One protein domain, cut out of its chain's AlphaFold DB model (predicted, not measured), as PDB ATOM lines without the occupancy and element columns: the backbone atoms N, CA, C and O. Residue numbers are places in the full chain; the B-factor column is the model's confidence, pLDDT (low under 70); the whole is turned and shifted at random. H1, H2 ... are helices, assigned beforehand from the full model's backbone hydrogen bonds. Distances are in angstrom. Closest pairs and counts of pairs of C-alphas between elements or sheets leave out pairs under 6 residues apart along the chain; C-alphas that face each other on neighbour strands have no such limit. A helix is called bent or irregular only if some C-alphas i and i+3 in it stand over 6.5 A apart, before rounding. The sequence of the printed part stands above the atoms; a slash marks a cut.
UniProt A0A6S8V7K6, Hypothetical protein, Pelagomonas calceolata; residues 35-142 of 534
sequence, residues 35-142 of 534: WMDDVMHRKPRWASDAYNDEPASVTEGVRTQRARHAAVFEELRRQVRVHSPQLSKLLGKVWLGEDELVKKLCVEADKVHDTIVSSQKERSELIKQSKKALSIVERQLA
ATOM      1  N   TRP A  35     132.845 151.145 140.622       73.81
ATOM      2  CA  TRP A  35     134.180 150.538 140.691       73.81
ATOM      3  C   TRP A  35     134.803 150.609 142.096       73.81
ATOM      4  O   TRP A  35     135.532 149.712 142.495       73.81
ATOM      5  N   MET A  36     134.519 151.669 142.854       72.62
ATOM      6  CA  MET A  36     135.007 151.876 144.216       72.62
ATOM      7  C   MET A  36     134.194 151.035 145.200       72.62
ATOM      8  O   MET A  36     134.767 150.407 146.082       72.62
ATOM      9  N   ASP A  37     132.880 150.953 144.988       75.62
ATOM     10  CA  ASP A  37     131.981 150.035 145.692       75.62
ATOM     11  C   ASP A  37     132.414 148.575 145.463       75.62
ATOM     12  O   ASP A  37     132.542 147.790 146.406       75.62
ATOM     13  N   ASP A  38     132.784 148.244 144.221       73.12
ATOM     14  CA  ASP A  38     133.307 146.933 143.847       73.12
ATOM     15  C   ASP A  38     134.643 146.601 144.547       73.12
ATOM     16  O   ASP A  38     134.877 145.459 144.925       73.12
ATOM     17  N   VAL A  39     135.529 147.575 144.763       71.81
ATOM     18  CA  VAL A  39     136.809 147.343 145.467       71.81
ATOM     19  C   VAL A  39     136.631 147.308 146.990       71.81
ATOM     20  O   VAL A  39     137.314 146.555 147.686       71.81
ATOM     21  N   MET A  40     135.721 148.122 147.525       72.19
ATOM     22  CA  MET A  40     135.496 148.250 148.967       72.19
ATOM     23  C   MET A  40     134.666 147.098 149.535       72.19
ATOM     24  O   MET A  40     134.962 146.602 150.630       72.19
ATOM     25  N   HIS A  41     133.656 146.657 148.785       73.19
ATOM     26  CA  HIS A  41     132.628 145.739 149.269       73.19
ATOM     27  C   HIS A  41     132.587 144.406 148.523       73.19
ATOM     28  O   HIS A  41     132.145 143.411 149.100       73.19
ATOM     29  N   ARG A  42     133.071 144.333 147.278       65.56
ATOM     30  CA  ARG A  42     133.113 143.068 146.536       65.56
ATOM     31  C   ARG A  42     134.395 142.307 146.859       65.56
ATOM     32  O   ARG A  42     135.483 142.871 146.949       65.56
ATOM     33  N   LYS A  43     134.253 140.988 147.010       58.31
ATOM     34  CA  LYS A  43     135.380 140.051 147.095       58.31
ATOM     35  C   LYS A  43     136.294 140.287 145.879       58.31
ATOM     36  O   LYS A  43     135.812 140.171 144.748       58.31
ATOM     37  N   PRO A  44     137.584 140.621 146.068       57.66
ATOM     38  CA  PRO A  44     138.520 140.666 144.955       57.66
ATOM     39  C   PRO A  44     138.508 139.308 144.243       57.66
ATOM     40  O   PRO A  44     138.529 138.282 144.912       57.66
ATOM     41  N   ARG A  45     138.488 139.257 142.904       52.00
ATOM     42  CA  ARG A  45     138.435 137.972 142.163       52.00
ATOM     43  C   ARG A  45     139.619 137.029 142.448       52.00
ATOM     44  O   ARG A  45     139.542 135.854 142.122       52.00
ATOM     45  N   TRP A  46     140.698 137.544 143.033       52.41
ATOM     46  CA  TRP A  46     141.871 136.784 143.476       52.41
ATOM     47  C   TRP A  46     141.786 136.316 144.942       52.41
ATOM     48  O   TRP A  46     142.636 135.551 145.390       52.41
ATOM     49  N   ALA A  47     140.784 136.764 145.700       48.66
ATOM     50  CA  ALA A  47     140.537 136.328 147.065       48.66
ATOM     51  C   ALA A  47     139.749 135.008 147.046       48.66
ATOM     52  O   ALA A  47     138.554 134.993 146.762       48.66
ATOM     53  N   SER A  48     140.458 133.910 147.322       52.03
ATOM     54  CA  SER A  48     139.935 132.547 147.514       52.03
ATOM     55  C   SER A  48     138.705 132.492 148.442       52.03
ATOM     56  O   SER A  48     138.516 133.359 149.299       52.03
ATOM     57  N   ASP A  49     137.886 131.442 148.318       54.34
ATOM     58  CA  ASP A  49     136.701 131.183 149.152       54.34
ATOM     59  C   ASP A  49     136.972 131.192 150.672       54.34
ATOM     60  O   ASP A  49     136.052 131.480 151.437       54.34
ATOM     61  N   ALA A  50     138.234 131.036 151.097       52.25
ATOM     62  CA  ALA A  50     138.710 131.196 152.482       52.25
ATOM     63  C   ALA A  50     138.435 132.584 153.109       52.25
ATOM     64  O   ALA A  50     138.586 132.782 154.306       52.25
ATOM     65  N   TYR A  51     138.007 133.568 152.321       50.53
ATOM     66  CA  TYR A  51     137.715 134.929 152.787       50.53
ATOM     67  C   TYR A  51     136.370 135.088 153.531       50.53
ATOM     68  O   TYR A  51     135.995 136.208 153.875       50.53
ATOM     69  N   ASN A  52     135.587 134.016 153.693       54.47
ATOM     70  CA  ASN A  52     134.375 134.046 154.525       54.47
ATOM     71  C   ASN A  52     134.666 133.805 156.013       54.47
ATOM     72  O   ASN A  52     133.760 133.978 156.826       54.47
ATOM     73  N   ASP A  53     135.895 133.431 156.363       59.97
ATOM     74  CA  ASP A  53     136.289 133.294 157.757       59.97
ATOM     75  C   ASP A  53     136.482 134.692 158.356       59.97
ATOM     76  O   ASP A  53     137.111 135.569 157.753       59.97
ATOM     77  N   GLU A  54     135.888 134.930 159.531       64.56
ATOM     78  CA  GLU A  54     136.173 136.138 160.303       64.56
ATOM     79  C   GLU A  54     137.696 136.281 160.442       64.56
ATOM     80  O   GLU A  54     138.376 135.280 160.684       64.56
ATOM     81  N   PRO A  55     138.254 137.494 160.260       68.88
ATOM     82  CA  PRO A  55     139.698 137.681 160.316       68.88
ATOM     83  C   PRO A  55     140.226 137.102 161.630       68.88
ATOM     84  O   PRO A  55     139.709 137.433 162.701       68.88
ATOM     85  N   ALA A  56     141.257 136.251 161.561       75.00
ATOM     86  CA  ALA A  56     141.754 135.513 162.723       75.00
ATOM     87  C   ALA A  56     142.297 136.454 163.814       75.00
ATOM     88  O   ALA A  56     142.448 136.074 164.975       75.00
ATOM     89  N   SER A  57     142.566 137.710 163.446       77.88
ATOM     90  CA  SER A  57     142.909 138.793 164.356       77.88
ATOM     91  C   SER A  57     142.388 140.149 163.869       77.88
ATOM     92  O   SER A  57     142.193 140.398 162.677       77.88
ATOM     93  N   VAL A  58     142.236 141.091 164.804       76.81
ATOM     94  CA  VAL A  58     141.892 142.490 164.491       76.81
ATOM     95  C   VAL A  58     142.924 143.120 163.545       76.81
ATOM     96  O   VAL A  58     142.558 143.883 162.651       76.81
ATOM     97  N   THR A  59     144.210 142.792 163.697       77.31
ATOM     98  CA  THR A  59     145.287 143.329 162.854       77.31
ATOM     99  C   THR A  59     145.225 142.793 161.428       77.31
ATOM    100  O   THR A  59     145.461 143.550 160.485       77.31
ATOM    101  N   GLU A  60     144.826 141.537 161.236       80.19
ATOM    102  CA  GLU A  60     144.562 140.960 159.917       80.19
ATOM    103  C   GLU A  60     143.392 141.651 159.203       80.19
ATOM    104  O   GLU A  60     143.510 142.005 158.024       80.19
ATOM    105  N   GLY A  61     142.311 141.956 159.927       79.94
ATOM    106  CA  GLY A  61     141.205 142.760 159.401       79.94
ATOM    107  C   GLY A  61     141.662 144.149 158.935       79.94
ATOM    108  O   GLY A  61     141.365 144.568 157.815       79.94
ATOM    109  N   VAL A  62     142.473 144.835 159.750       80.00
ATOM    110  CA  VAL A  62     143.024 146.162 159.415       80.00
ATOM    111  C   VAL A  62     143.964 146.103 158.207       80.00
ATOM    112  O   VAL A  62     143.866 146.952 157.320       80.00
ATOM    113  N   ARG A  63     144.846 145.096 158.114       82.19
ATOM    114  CA  ARG A  63     145.737 144.898 156.950       82.19
ATOM    115  C   ARG A  63     144.937 144.702 155.665       82.19
ATOM    116  O   ARG A  63     145.262 145.283 154.630       82.19
ATOM    117  N   THR A  64     143.871 143.920 155.756       82.75
ATOM    118  CA  THR A  64     142.978 143.626 154.640       82.75
ATOM    119  C   THR A  64     142.243 144.878 154.165       82.75
ATOM    120  O   THR A  64     142.218 145.179 152.970       82.75
ATOM    121  N   GLN A  65     141.694 145.660 155.095       81.50
ATOM    122  CA  GLN A  65     141.004 146.908 154.780       81.50
ATOM    123  C   GLN A  65     141.957 147.975 154.224       81.50
ATOM    124  O   GLN A  65     141.631 148.654 153.251       81.50
ATOM    125  N   ARG A  66     143.172 148.066 154.773       84.06
ATOM    126  CA  ARG A  66     144.241 148.925 154.253       84.06
ATOM    127  C   ARG A  66     144.575 148.594 152.798       84.06
ATOM    128  O   ARG A  66     144.653 149.509 151.984       84.06
ATOM    129  N   ALA A  67     144.726 147.314 152.453       82.94
ATOM    130  CA  ALA A  67     145.005 146.898 151.078       82.94
ATOM    131  C   ALA A  67     143.898 147.337 150.100       82.94
ATOM    132  O   ALA A  67     144.194 147.779 148.989       82.94
ATOM    133  N   ARG A  68     142.627 147.292 150.527       81.25
ATOM    134  CA  ARG A  68     141.496 147.803 149.732       81.25
ATOM    135  C   ARG A  68     141.557 149.314 149.557       81.25
ATOM    136  O   ARG A  68     141.443 149.796 148.435       81.25
ATOM    137  N   HIS A  69     141.782 150.056 150.642       82.50
ATOM    138  CA  HIS A  69     141.909 151.511 150.564       82.50
ATOM    139  C   HIS A  69     143.078 151.921 149.664       82.50
ATOM    140  O   HIS A  69     142.922 152.841 148.869       82.50
ATOM    141  N   ALA A  70     144.205 151.203 149.724       83.94
ATOM    142  CA  ALA A  70     145.353 151.448 148.859       83.94
ATOM    143  C   ALA A  70     145.003 151.256 147.380       83.94
ATOM    144  O   ALA A  70     145.323 152.118 146.569       83.94
ATOM    145  N   ALA A  71     144.281 150.186 147.033       81.56
ATOM    146  CA  ALA A  71     143.824 149.961 145.662       81.56
ATOM    147  C   ALA A  71     142.891 151.082 145.163       81.56
ATOM    148  O   ALA A  71     143.040 151.562 144.039       81.56
ATOM    149  N   VAL A  72     141.963 151.540 146.011       84.06
ATOM    150  CA  VAL A  72     141.050 152.647 145.688       84.06
ATOM    151  C   VAL A  72     141.796 153.967 145.504       84.06
ATOM    152  O   VAL A  72     141.545 154.690 144.538       84.06
ATOM    153  N   PHE A  73     142.714 154.288 146.417       85.88
ATOM    154  CA  PHE A  73     143.493 155.522 146.358       85.88
ATOM    155  C   PHE A  73     144.380 155.578 145.122       85.88
ATOM    156  O   PHE A  73     144.536 156.644 144.526       85.88
ATOM    157  N   GLU A  74     144.918 154.437 144.701       85.19
ATOM    158  CA  GLU A  74     145.793 154.381 143.540       85.19
ATOM    159  C   GLU A  74     145.033 154.594 142.229       85.19
ATOM    160  O   GLU A  74     145.500 155.332 141.355       85.19
ATOM    161  N   GLU A  75     143.810 154.070 142.132       85.50
ATOM    162  CA  GLU A  75     142.912 154.361 141.015       85.50
ATOM    163  C   GLU A  75     142.438 155.824 141.030       85.50
ATOM    164  O   GLU A  75     142.465 156.493 139.994       85.50
ATOM    165  N   LEU A  76     142.105 156.380 142.201       86.06
ATOM    166  CA  LEU A  76     141.784 157.805 142.334       86.06
ATOM    167  C   LEU A  76     142.960 158.676 141.871       86.06
ATOM    168  O   LEU A  76     142.784 159.620 141.098       86.06
ATOM    169  N   ARG A  77     144.182 158.336 142.290       88.19
ATOM    170  CA  ARG A  77     145.409 159.034 141.896       88.19
ATOM    171  C   ARG A  77     145.636 158.960 140.388       88.19
ATOM    172  O   ARG A  77     146.058 159.964 139.801       88.19
ATOM    173  N   ARG A  78     145.336 157.813 139.764       88.75
ATOM    174  CA  ARG A  78     145.378 157.611 138.308       88.75
ATOM    175  C   ARG A  78     144.391 158.530 137.591       88.75
ATOM    176  O   ARG A  78     144.793 159.192 136.638       88.75
ATOM    177  N   GLN A  79     143.151 158.633 138.069       89.62
ATOM    178  CA  GLN A  79     142.142 159.517 137.471       89.62
ATOM    179  C   GLN A  79     142.485 160.998 137.654       89.62
ATOM    180  O   GLN A  79     142.453 161.764 136.693       89.62
ATOM    181  N   VAL A  80     142.925 161.406 138.850       90.81
ATOM    182  CA  VAL A  80     143.367 162.787 139.102       90.81
ATOM    183  C   VAL A  80     144.561 163.158 138.224       90.81
ATOM    184  O   VAL A  80     144.643 164.295 137.769       90.81
ATOM    185  N   ARG A  81     145.466 162.217 137.924       93.38
ATOM    186  CA  ARG A  81     146.634 162.463 137.059       93.38
ATOM    187  C   ARG A  81     146.249 162.925 135.654       93.38
ATOM    188  O   ARG A  81     146.990 163.722 135.086       93.38
ATOM    189  N   VAL A  82     145.121 162.443 135.124       93.56
ATOM    190  CA  VAL A  82     144.605 162.838 133.802       93.56
ATOM    191  C   VAL A  82     144.227 164.323 133.782       93.56
ATOM    192  O   VAL A  82     144.438 164.992 132.778       93.56
ATOM    193  N   HIS A  83     143.725 164.853 134.901       94.06
ATOM    194  CA  HIS A  83     143.255 166.238 135.004       94.06
ATOM    195  C   HIS A  83     144.298 167.204 135.582       94.06
ATOM    196  O   HIS A  83     144.403 168.344 135.141       94.06
ATOM    197  N   SER A  84     145.065 166.772 136.585       96.50
ATOM    198  CA  SER A  84     146.098 167.571 137.247       96.50
ATOM    199  C   SER A  84     147.239 166.679 137.760       96.50
ATOM    200  O   SER A  84     147.153 166.077 138.840       96.50
ATOM    201  N   PRO A  85     148.367 166.614 137.028       94.19
ATOM    202  CA  PRO A  85     149.536 165.834 137.436       94.19
ATOM    203  C   PRO A  85     150.138 166.290 138.773       94.19
ATOM    204  O   PRO A  85     150.664 165.475 139.531       94.19
ATOM    205  N   GLN A  86     150.065 167.589 139.075       94.06
ATOM    206  CA  GLN A  86     150.583 168.160 140.322       94.06
ATOM    207  C   GLN A  86     149.738 167.727 141.525       94.06
ATOM    208  O   GLN A  86     150.293 167.298 142.538       94.06
ATOM    209  N   LEU A  87     148.407 167.750 141.389       90.69
ATOM    210  CA  LEU A  87     147.493 167.291 142.436       90.69
ATOM    211  C   LEU A  87     147.632 165.783 142.682       90.69
ATOM    212  O   LEU A  87     147.666 165.348 143.829       90.69
ATOM    213  N   SER A  88     147.808 164.992 141.620       92.69
ATOM    214  CA  SER A  88     148.081 163.550 141.719       92.69
ATOM    215  C   SER A  88     149.377 163.255 142.493       92.69
ATOM    216  O   SER A  88     149.399 162.379 143.361       92.69
ATOM    217  N   LYS A  89     150.448 164.032 142.259       91.12
ATOM    218  CA  LYS A  89     151.695 163.933 143.041       91.12
ATOM    219  C   LYS A  89     151.483 164.275 144.519       91.12
ATOM    220  O   LYS A  89     152.048 163.595 145.371       91.12
ATOM    221  N   LEU A  90     150.694 165.309 144.825       91.19
ATOM    222  CA  LEU A  90     150.390 165.704 146.205       91.19
ATOM    223  C   LEU A  90     149.595 164.608 146.934       91.19
ATOM    224  O   LEU A  90     150.016 164.165 148.000       91.19
ATOM    225  N   LEU A  91     148.514 164.116 146.319       87.88
ATOM    226  CA  LEU A  91     147.703 163.004 146.829       87.88
ATOM    227  C   LEU A  91     148.546 161.752 147.075       87.88
ATOM    228  O   LEU A  91     148.426 161.124 148.120       87.88
ATOM    229  N   GLY A  92     149.453 161.429 146.148       89.38
ATOM    230  CA  GLY A  92     150.377 160.312 146.315       89.38
ATOM    231  C   GLY A  92     151.282 160.452 147.540       89.38
ATOM    232  O   GLY A  92     151.492 159.473 148.246       89.38
ATOM    233  N   LYS A  93     151.803 161.654 147.820       90.56
ATOM    234  CA  LYS A  93     152.646 161.888 149.005       90.56
ATOM    235  C   LYS A  93     151.864 161.742 150.310       90.56
ATOM    236  O   LYS A  93     152.389 161.155 151.249       90.56
ATOM    237  N   VAL A  94     150.637 162.265 150.358       87.94
ATOM    238  CA  VAL A  94     149.760 162.147 151.536       87.94
ATOM    239  C   VAL A  94     149.434 160.679 151.800       87.94
ATOM    240  O   VAL A  94     149.685 160.191 152.899       87.94
ATOM    241  N   TRP A  95     148.989 159.954 150.769       88.88
ATOM    242  CA  TRP A  95     148.623 158.546 150.900       88.88
ATOM    243  C   TRP A  95     149.800 157.660 151.318       88.88
ATOM    244  O   TRP A  95     149.663 156.862 152.236       88.88
ATOM    245  N   LEU A  96     150.981 157.827 150.709       86.00
ATOM    246  CA  LEU A  96     152.174 157.061 151.095       86.00
ATOM    247  C   LEU A  96     152.567 157.293 152.562       86.00
ATOM    248  O   LEU A  96     153.009 156.362 153.232       86.00
ATOM    249  N   GLY A  97     152.397 158.517 153.072       87.38
ATOM    250  CA  GLY A  97     152.644 158.834 154.479       87.38
ATOM    251  C   GLY A  97     151.659 158.140 155.423       87.38
ATOM    252  O   GLY A  97     152.075 157.548 156.420       87.38
ATOM    253  N   GLU A  98     150.365 158.177 155.097       85.62
ATOM    254  CA  GLU A  98     149.318 157.498 155.870       85.62
ATOM    255  C   GLU A  98     149.467 155.971 155.819       85.62
ATOM    256  O   GLU A  98     149.401 155.305 156.853       85.62
ATOM    257  N   ASP A  99     149.746 155.407 154.644       82.81
ATOM    258  CA  ASP A  99     149.904 153.969 154.433       82.81
ATOM    259  C   ASP A  99     151.105 153.390 155.202       82.81
ATOM    260  O   ASP A  99     151.015 152.307 155.794       82.81
ATOM    261  N   GLU A 100     152.223 154.120 155.258       85.75
ATOM    262  CA  GLU A 100     153.386 153.756 156.076       85.75
ATOM    263  C   GLU A 100     153.109 153.894 157.579       85.75
ATOM    264  O   GLU A 100     153.547 153.055 158.371       85.75
ATOM    265  N   LEU A 101     152.339 154.904 158.001       82.31
ATOM    266  CA  LEU A 101     151.925 155.036 159.400       82.31
ATOM    267  C   LEU A 101     151.045 153.855 159.833       82.31
ATOM    268  O   LEU A 101     151.320 153.232 160.860       82.31
ATOM    269  N   VAL A 102     150.028 153.502 159.040       83.25
ATOM    270  CA  VAL A 102     149.143 152.363 159.336       83.25
ATOM    271  C   VAL A 102     149.934 151.052 159.347       83.25
ATOM    272  O   VAL A 102     149.722 150.223 160.228       83.25
ATOM    273  N   LYS A 103     150.911 150.877 158.445       84.88
ATOM    274  CA  LYS A 103     151.820 149.715 158.452       84.88
ATOM    275  C   LYS A 103     152.556 149.564 159.777       84.88
ATOM    276  O   LYS A 103     152.571 148.474 160.345       84.88
ATOM    277  N   LYS A 104     153.153 150.656 160.267       89.19
ATOM    278  CA  LYS A 104     153.877 150.675 161.544       89.19
ATOM    279  C   LYS A 104     152.941 150.375 162.711       89.19
ATOM    280  O   LYS A 104     153.296 149.577 163.571       89.19
ATOM    281  N   LEU A 105     151.738 150.948 162.707       83.38
ATOM    282  CA  LEU A 105     150.731 150.686 163.737       83.38
ATOM    283  C   LEU A 105     150.276 149.223 163.754       83.38
ATOM    284  O   LEU A 105     150.135 148.664 164.836       83.38
ATOM    285  N   CYS A 106     150.099 148.582 162.594       85.88
ATOM    286  CA  CYS A 106     149.806 147.149 162.527       85.88
ATOM    287  C   CYS A 106     150.928 146.316 163.160       85.88
ATOM    288  O   CYS A 106     150.644 145.485 164.012       85.88
ATOM    289  N   VAL A 107     152.189 146.581 162.799       88.50
ATOM    290  CA  VAL A 107     153.347 145.854 163.349       88.50
ATOM    291  C   VAL A 107     153.448 146.018 164.868       88.50
ATOM    292  O   VAL A 107     153.688 145.044 165.574       88.50
ATOM    293  N   GLU A 108     153.255 147.231 165.389       87.69
ATOM    294  CA  GLU A 108     153.259 147.456 166.839       87.69
ATOM    295  C   GLU A 108     152.059 146.797 167.532       87.69
ATOM    296  O   GLU A 108     152.208 146.242 168.619       87.69
ATOM    297  N   ALA A 109     150.883 146.781 166.899       84.25
ATOM    298  CA  ALA A 109     149.718 146.080 167.427       84.25
ATOM    299  C   ALA A 109     149.942 144.561 167.513       84.25
ATOM    300  O   ALA A 109     149.567 143.960 168.520       84.25
ATOM    301  N   ASP A 110     150.602 143.955 166.520       86.19
ATOM    302  CA  ASP A 110     150.963 142.533 166.549       86.19
ATOM    303  C   ASP A 110     151.956 142.231 167.680       86.19
ATOM    304  O   ASP A 110     151.725 141.327 168.476       86.19
ATOM    305  N   LYS A 111     153.003 143.055 167.846       90.00
ATOM    306  CA  LYS A 111     153.960 142.909 168.961       90.00
ATOM    307  C   LYS A 111     153.277 142.989 170.326       90.00
ATOM    308  O   LYS A 111     153.599 142.223 171.238       90.00
ATOM    309  N   VAL A 112     152.343 143.929 170.486       86.62
ATOM    310  CA  VAL A 112     151.558 144.065 171.719       86.62
ATOM    311  C   VAL A 112     150.674 142.838 171.925       86.62
ATOM    312  O   VAL A 112     150.607 142.329 173.043       86.62
ATOM    313  N   HIS A 113     150.033 142.330 170.870       86.00
ATOM    314  CA  HIS A 113     149.228 141.115 170.939       86.00
ATOM    315  C   HIS A 113     150.063 139.903 171.373       86.00
ATOM    316  O   HIS A 113     149.699 139.242 172.347       86.00
ATOM    317  N   ASP A 114     151.221 139.676 170.752       88.19
ATOM    318  CA  ASP A 114     152.139 138.585 171.098       88.19
ATOM    319  C   ASP A 114     152.611 138.680 172.553       88.19
ATOM    320  O   ASP A 114     152.638 137.683 173.276       88.19
ATOM    321  N   THR A 115     152.910 139.898 173.017       91.19
ATOM    322  CA  THR A 115     153.294 140.160 174.413       91.19
ATOM    323  C   THR A 115     152.152 139.856 175.384       91.19
ATOM    324  O   THR A 115     152.372 139.322 176.473       91.19
ATOM    325  N   ILE A 116     150.909 140.178 175.014       86.75
ATOM    326  CA  ILE A 116     149.729 139.856 175.826       86.75
ATOM    327  C   ILE A 116     149.524 138.341 175.879       86.75
ATOM    328  O   ILE A 116     149.286 137.806 176.962       86.75
ATOM    329  N   VAL A 117     149.635 137.643 174.746       90.38
ATOM    330  CA  VAL A 117     149.465 136.184 174.666       90.38
ATOM    331  C   VAL A 117     150.549 135.459 175.467       90.38
ATOM    332  O   VAL A 117     150.224 134.566 176.258       90.38
ATOM    333  N   SER A 118     151.817 135.867 175.350       92.44
ATOM    334  CA  SER A 118     152.914 135.294 176.142       92.44
ATOM    335  C   SER A 118     152.710 135.532 177.642       92.44
ATOM    336  O   SER A 118     152.751 134.581 178.425       92.44
ATOM    337  N   SER A 119     152.341 136.754 178.040       89.25
ATOM    338  CA  SER A 119     152.040 137.099 179.437       89.25
ATOM    339  C   SER A 119     150.850 136.306 179.994       89.25
ATOM    340  O   SER A 119     150.840 135.901 181.160       89.25
ATOM    341  N   GLN A 120     149.816 136.059 179.181       92.62
ATOM    342  CA  GLN A 120     148.676 135.225 179.574       92.62
ATOM    343  C   GLN A 120     149.083 133.761 179.767       92.62
ATOM    344  O   GLN A 120     148.636 133.129 180.731       92.62
ATOM    345  N   LYS A 121     149.953 133.233 178.899       95.19
ATOM    346  CA  LYS A 121     150.501 131.881 179.031       95.19
ATOM    347  C   LYS A 121     151.306 131.738 180.323       95.19
ATOM    348  O   LYS A 121     150.985 130.854 181.118       95.19
ATOM    349  N   GLU A 122     152.241 132.648 180.592       94.00
ATOM    350  CA  GLU A 122     153.025 132.674 181.836       94.00
ATOM    351  C   GLU A 122     152.126 132.755 183.077       94.00
ATOM    352  O   GLU A 122     152.267 131.975 184.020       94.00
ATOM    353  N   ARG A 123     151.117 133.636 183.056       93.81
ATOM    354  CA  ARG A 123     150.130 133.737 184.140       93.81
ATOM    355  C   ARG A 123     149.389 132.416 184.359       93.81
ATOM    356  O   ARG A 123     149.148 132.034 185.504       93.81
ATOM    357  N   SER A 124     149.020 131.713 183.288       95.75
ATOM    358  CA  SER A 124     148.338 130.417 183.388       95.75
ATOM    359  C   SER A 124     149.233 129.333 184.005       95.75
ATOM    360  O   SER A 124     148.761 128.522 184.805       95.75
ATOM    361  N   GLU A 125     150.531 129.348 183.698       96.81
ATOM    362  CA  GLU A 125     151.522 128.428 184.259       96.81
ATOM    363  C   GLU A 125     151.772 128.711 185.743       96.81
ATOM    364  O   GLU A 125     151.741 127.780 186.551       96.81
ATOM    365  N   LEU A 126     151.886 129.985 186.132       93.50
ATOM    366  CA  LEU A 126     151.992 130.395 187.535       93.50
ATOM    367  C   LEU A 126     150.756 129.989 188.348       93.50
ATOM    368  O   LEU A 126     150.887 129.492 189.467       93.50
ATOM    369  N   ILE A 127     149.550 130.120 187.784       94.12
ATOM    370  CA  ILE A 127     148.319 129.645 188.436       94.12
ATOM    371  C   ILE A 127     148.358 128.122 188.626       94.12
ATOM    372  O   ILE A 127     147.982 127.628 189.692       94.12
ATOM    373  N   LYS A 128     148.835 127.357 187.633       97.12
ATOM    374  CA  LYS A 128     148.994 125.897 187.758       97.12
ATOM    375  C   LYS A 128     150.013 125.528 188.841       97.12
ATOM    376  O   LYS A 128     149.746 124.624 189.631       97.12
ATOM    377  N   GLN A 129     151.151 126.218 188.904       95.81
ATOM    378  CA  GLN A 129     152.171 126.000 189.936       95.81
ATOM    379  C   GLN A 129     151.645 126.350 191.335       95.81
ATOM    380  O   GLN A 129     151.800 125.556 192.261       95.81
ATOM    381  N   SER A 130     150.946 127.479 191.475       93.75
ATOM    382  CA  SER A 130     150.327 127.904 192.734       93.75
ATOM    383  C   SER A 130     149.281 126.899 193.227       93.75
ATOM    384  O   SER A 130     149.303 126.533 194.399       93.75
ATOM    385  N   LYS A 131     148.433 126.359 192.337       97.19
ATOM    386  CA  LYS A 131     147.482 125.289 192.689       97.19
ATOM    387  C   LYS A 131     148.181 124.022 193.191       97.19
ATOM    388  O   LYS A 131     147.735 123.433 194.170       97.19
ATOM    389  N   LYS A 132     149.289 123.615 192.558       97.31
ATOM    390  CA  LYS A 132     150.087 122.466 193.021       97.31
ATOM    391  C   LYS A 132     150.682 122.722 194.407       97.31
ATOM    392  O   LYS A 132     150.544 121.873 195.282       97.31
ATOM    393  N   ALA A 133     151.286 123.889 194.627       93.44
ATOM    394  CA  ALA A 133     151.836 124.255 195.932       93.44
ATOM    395  C   ALA A 133     150.756 124.279 197.026       93.44
ATOM    396  O   ALA A 133     150.961 123.723 198.101       93.44
ATOM    397  N   LEU A 134     149.581 124.839 196.723       95.94
ATOM    398  CA  LEU A 134     148.445 124.871 197.643       95.94
ATOM    399  C   LEU A 134     147.987 123.455 198.020       95.94
ATOM    400  O   LEU A 134     147.825 123.180 199.203       95.94
ATOM    401  N   SER A 135     147.910 122.526 197.060       97.69
ATOM    402  CA  SER A 135     147.553 121.127 197.355       97.69
ATOM    403  C   SER A 135     148.562 120.406 198.266       97.69
ATOM    404  O   SER A 135     148.185 119.537 199.049       97.69
ATOM    405  N   ILE A 136     149.851 120.769 198.196       95.50
ATOM    406  CA  ILE A 136     150.887 120.223 199.087       95.50
ATOM    407  C   ILE A 136     150.689 120.757 200.506       95.50
ATOM    408  O   ILE A 136     150.721 119.980 201.459       95.50
ATOM    409  N   VAL A 137     150.443 122.062 200.644       94.75
ATOM    410  CA  VAL A 137     150.199 122.703 201.944       94.75
ATOM    411  C   VAL A 137     148.919 122.173 202.591       94.75
ATOM    412  O   VAL A 137     148.908 121.915 203.791       94.75
ATOM    413  N   GLU A 138     147.854 121.952 201.818       96.81
ATOM    414  CA  GLU A 138     146.615 121.348 202.322       96.81
ATOM    415  C   GLU A 138     146.842 119.937 202.875       96.81
ATOM    416  O   GLU A 138     146.310 119.609 203.936       96.81
ATOM    417  N   ARG A 139     147.675 119.126 202.209       97.69
ATOM    418  CA  ARG A 139     148.061 117.801 202.710       97.69
ATOM    419  C   ARG A 139     148.859 117.903 204.011       97.69
ATOM    420  O   ARG A 139     148.484 117.274 204.990       97.69
ATOM    421  N   GLN A 140     149.879 118.761 204.057       96.62
ATOM    422  CA  GLN A 140     150.672 118.985 205.274       96.62
ATOM    423  C   GLN A 140     149.809 119.469 206.447       96.62
ATOM    424  O   GLN A 140     150.006 119.055 207.585       96.62
ATOM    425  N   LEU A 141     148.822 120.327 206.179       95.88
ATOM    426  CA  LEU A 141     147.880 120.784 207.196       95.88
ATOM    427  C   LEU A 141     146.996 119.641 207.715       95.88
ATOM    428  O   LEU A 141     146.666 119.624 208.901       95.88
ATOM    429  N   ALA A 142     146.589 118.710 206.848       97.31
ATOM    430  CA  ALA A 142     145.842 117.524 207.254       97.31
ATOM    431  C   ALA A 142     146.690 116.608 208.152       97.31
ATOM    432  O   ALA A 142     146.207 116.193 209.205       97.31
TER     433      ALA A 142
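What this domain is: This is residues 35 to 142 of the 534 residues of the protein "Hypothetical protein" of Pelagomonas calceolata (UniProt A0A6S8V7K6). A long helical hairpin, in which H3 folds back into the much longer H4, whose residues 114 to 142 stick out as a free arm. Short H1 packs on H3, and H2 sits in the loose stretch between them. The printed part has 108 residues, with four named helices, H1 to H4 in order, and no named strand: all helix. It is extended, radius of gyration of the C-alphas 24.3 A, spanning 87 by 31 by 15 A.

How they stand to each other: H1, residues 35 to 41, touches H3, residues 58 to 83, at residues 68 to 72 alone; the closest C-alphas, of Met 40 and Arg 68, are 6.1 A apart. They run opposite ways at a shallow tilt of 8 degrees. H2, residues 49 to 52, touches no helix and is only just irregular, C-alphas 49 and 52 being 6.52 A apart. H3 and H4, residues 85 to 142, form a hairpin, opposite ways at 1 degree, a shallow tilt; H4 touches with residues 87 to 110 alone, closest at the C-alphas of Arg 81 and Ser 88, 5.0 A. Every O i to N i+4 pair is within hydrogen-bond range in H1 and H4, 20 of 22 in H3; H2 is too short for one.

Where its parts are: H1 begins at C-alpha 35 (134.180, 150.538, 140.691). H3 measures 37.9 A, and H4 85.0 A, ending at C-alpha 142 (145.842, 117.524, 207.254).

The domain as a whole: The printed part has no cut and no long link. Residues 42 to 55 have pLDDT under 70.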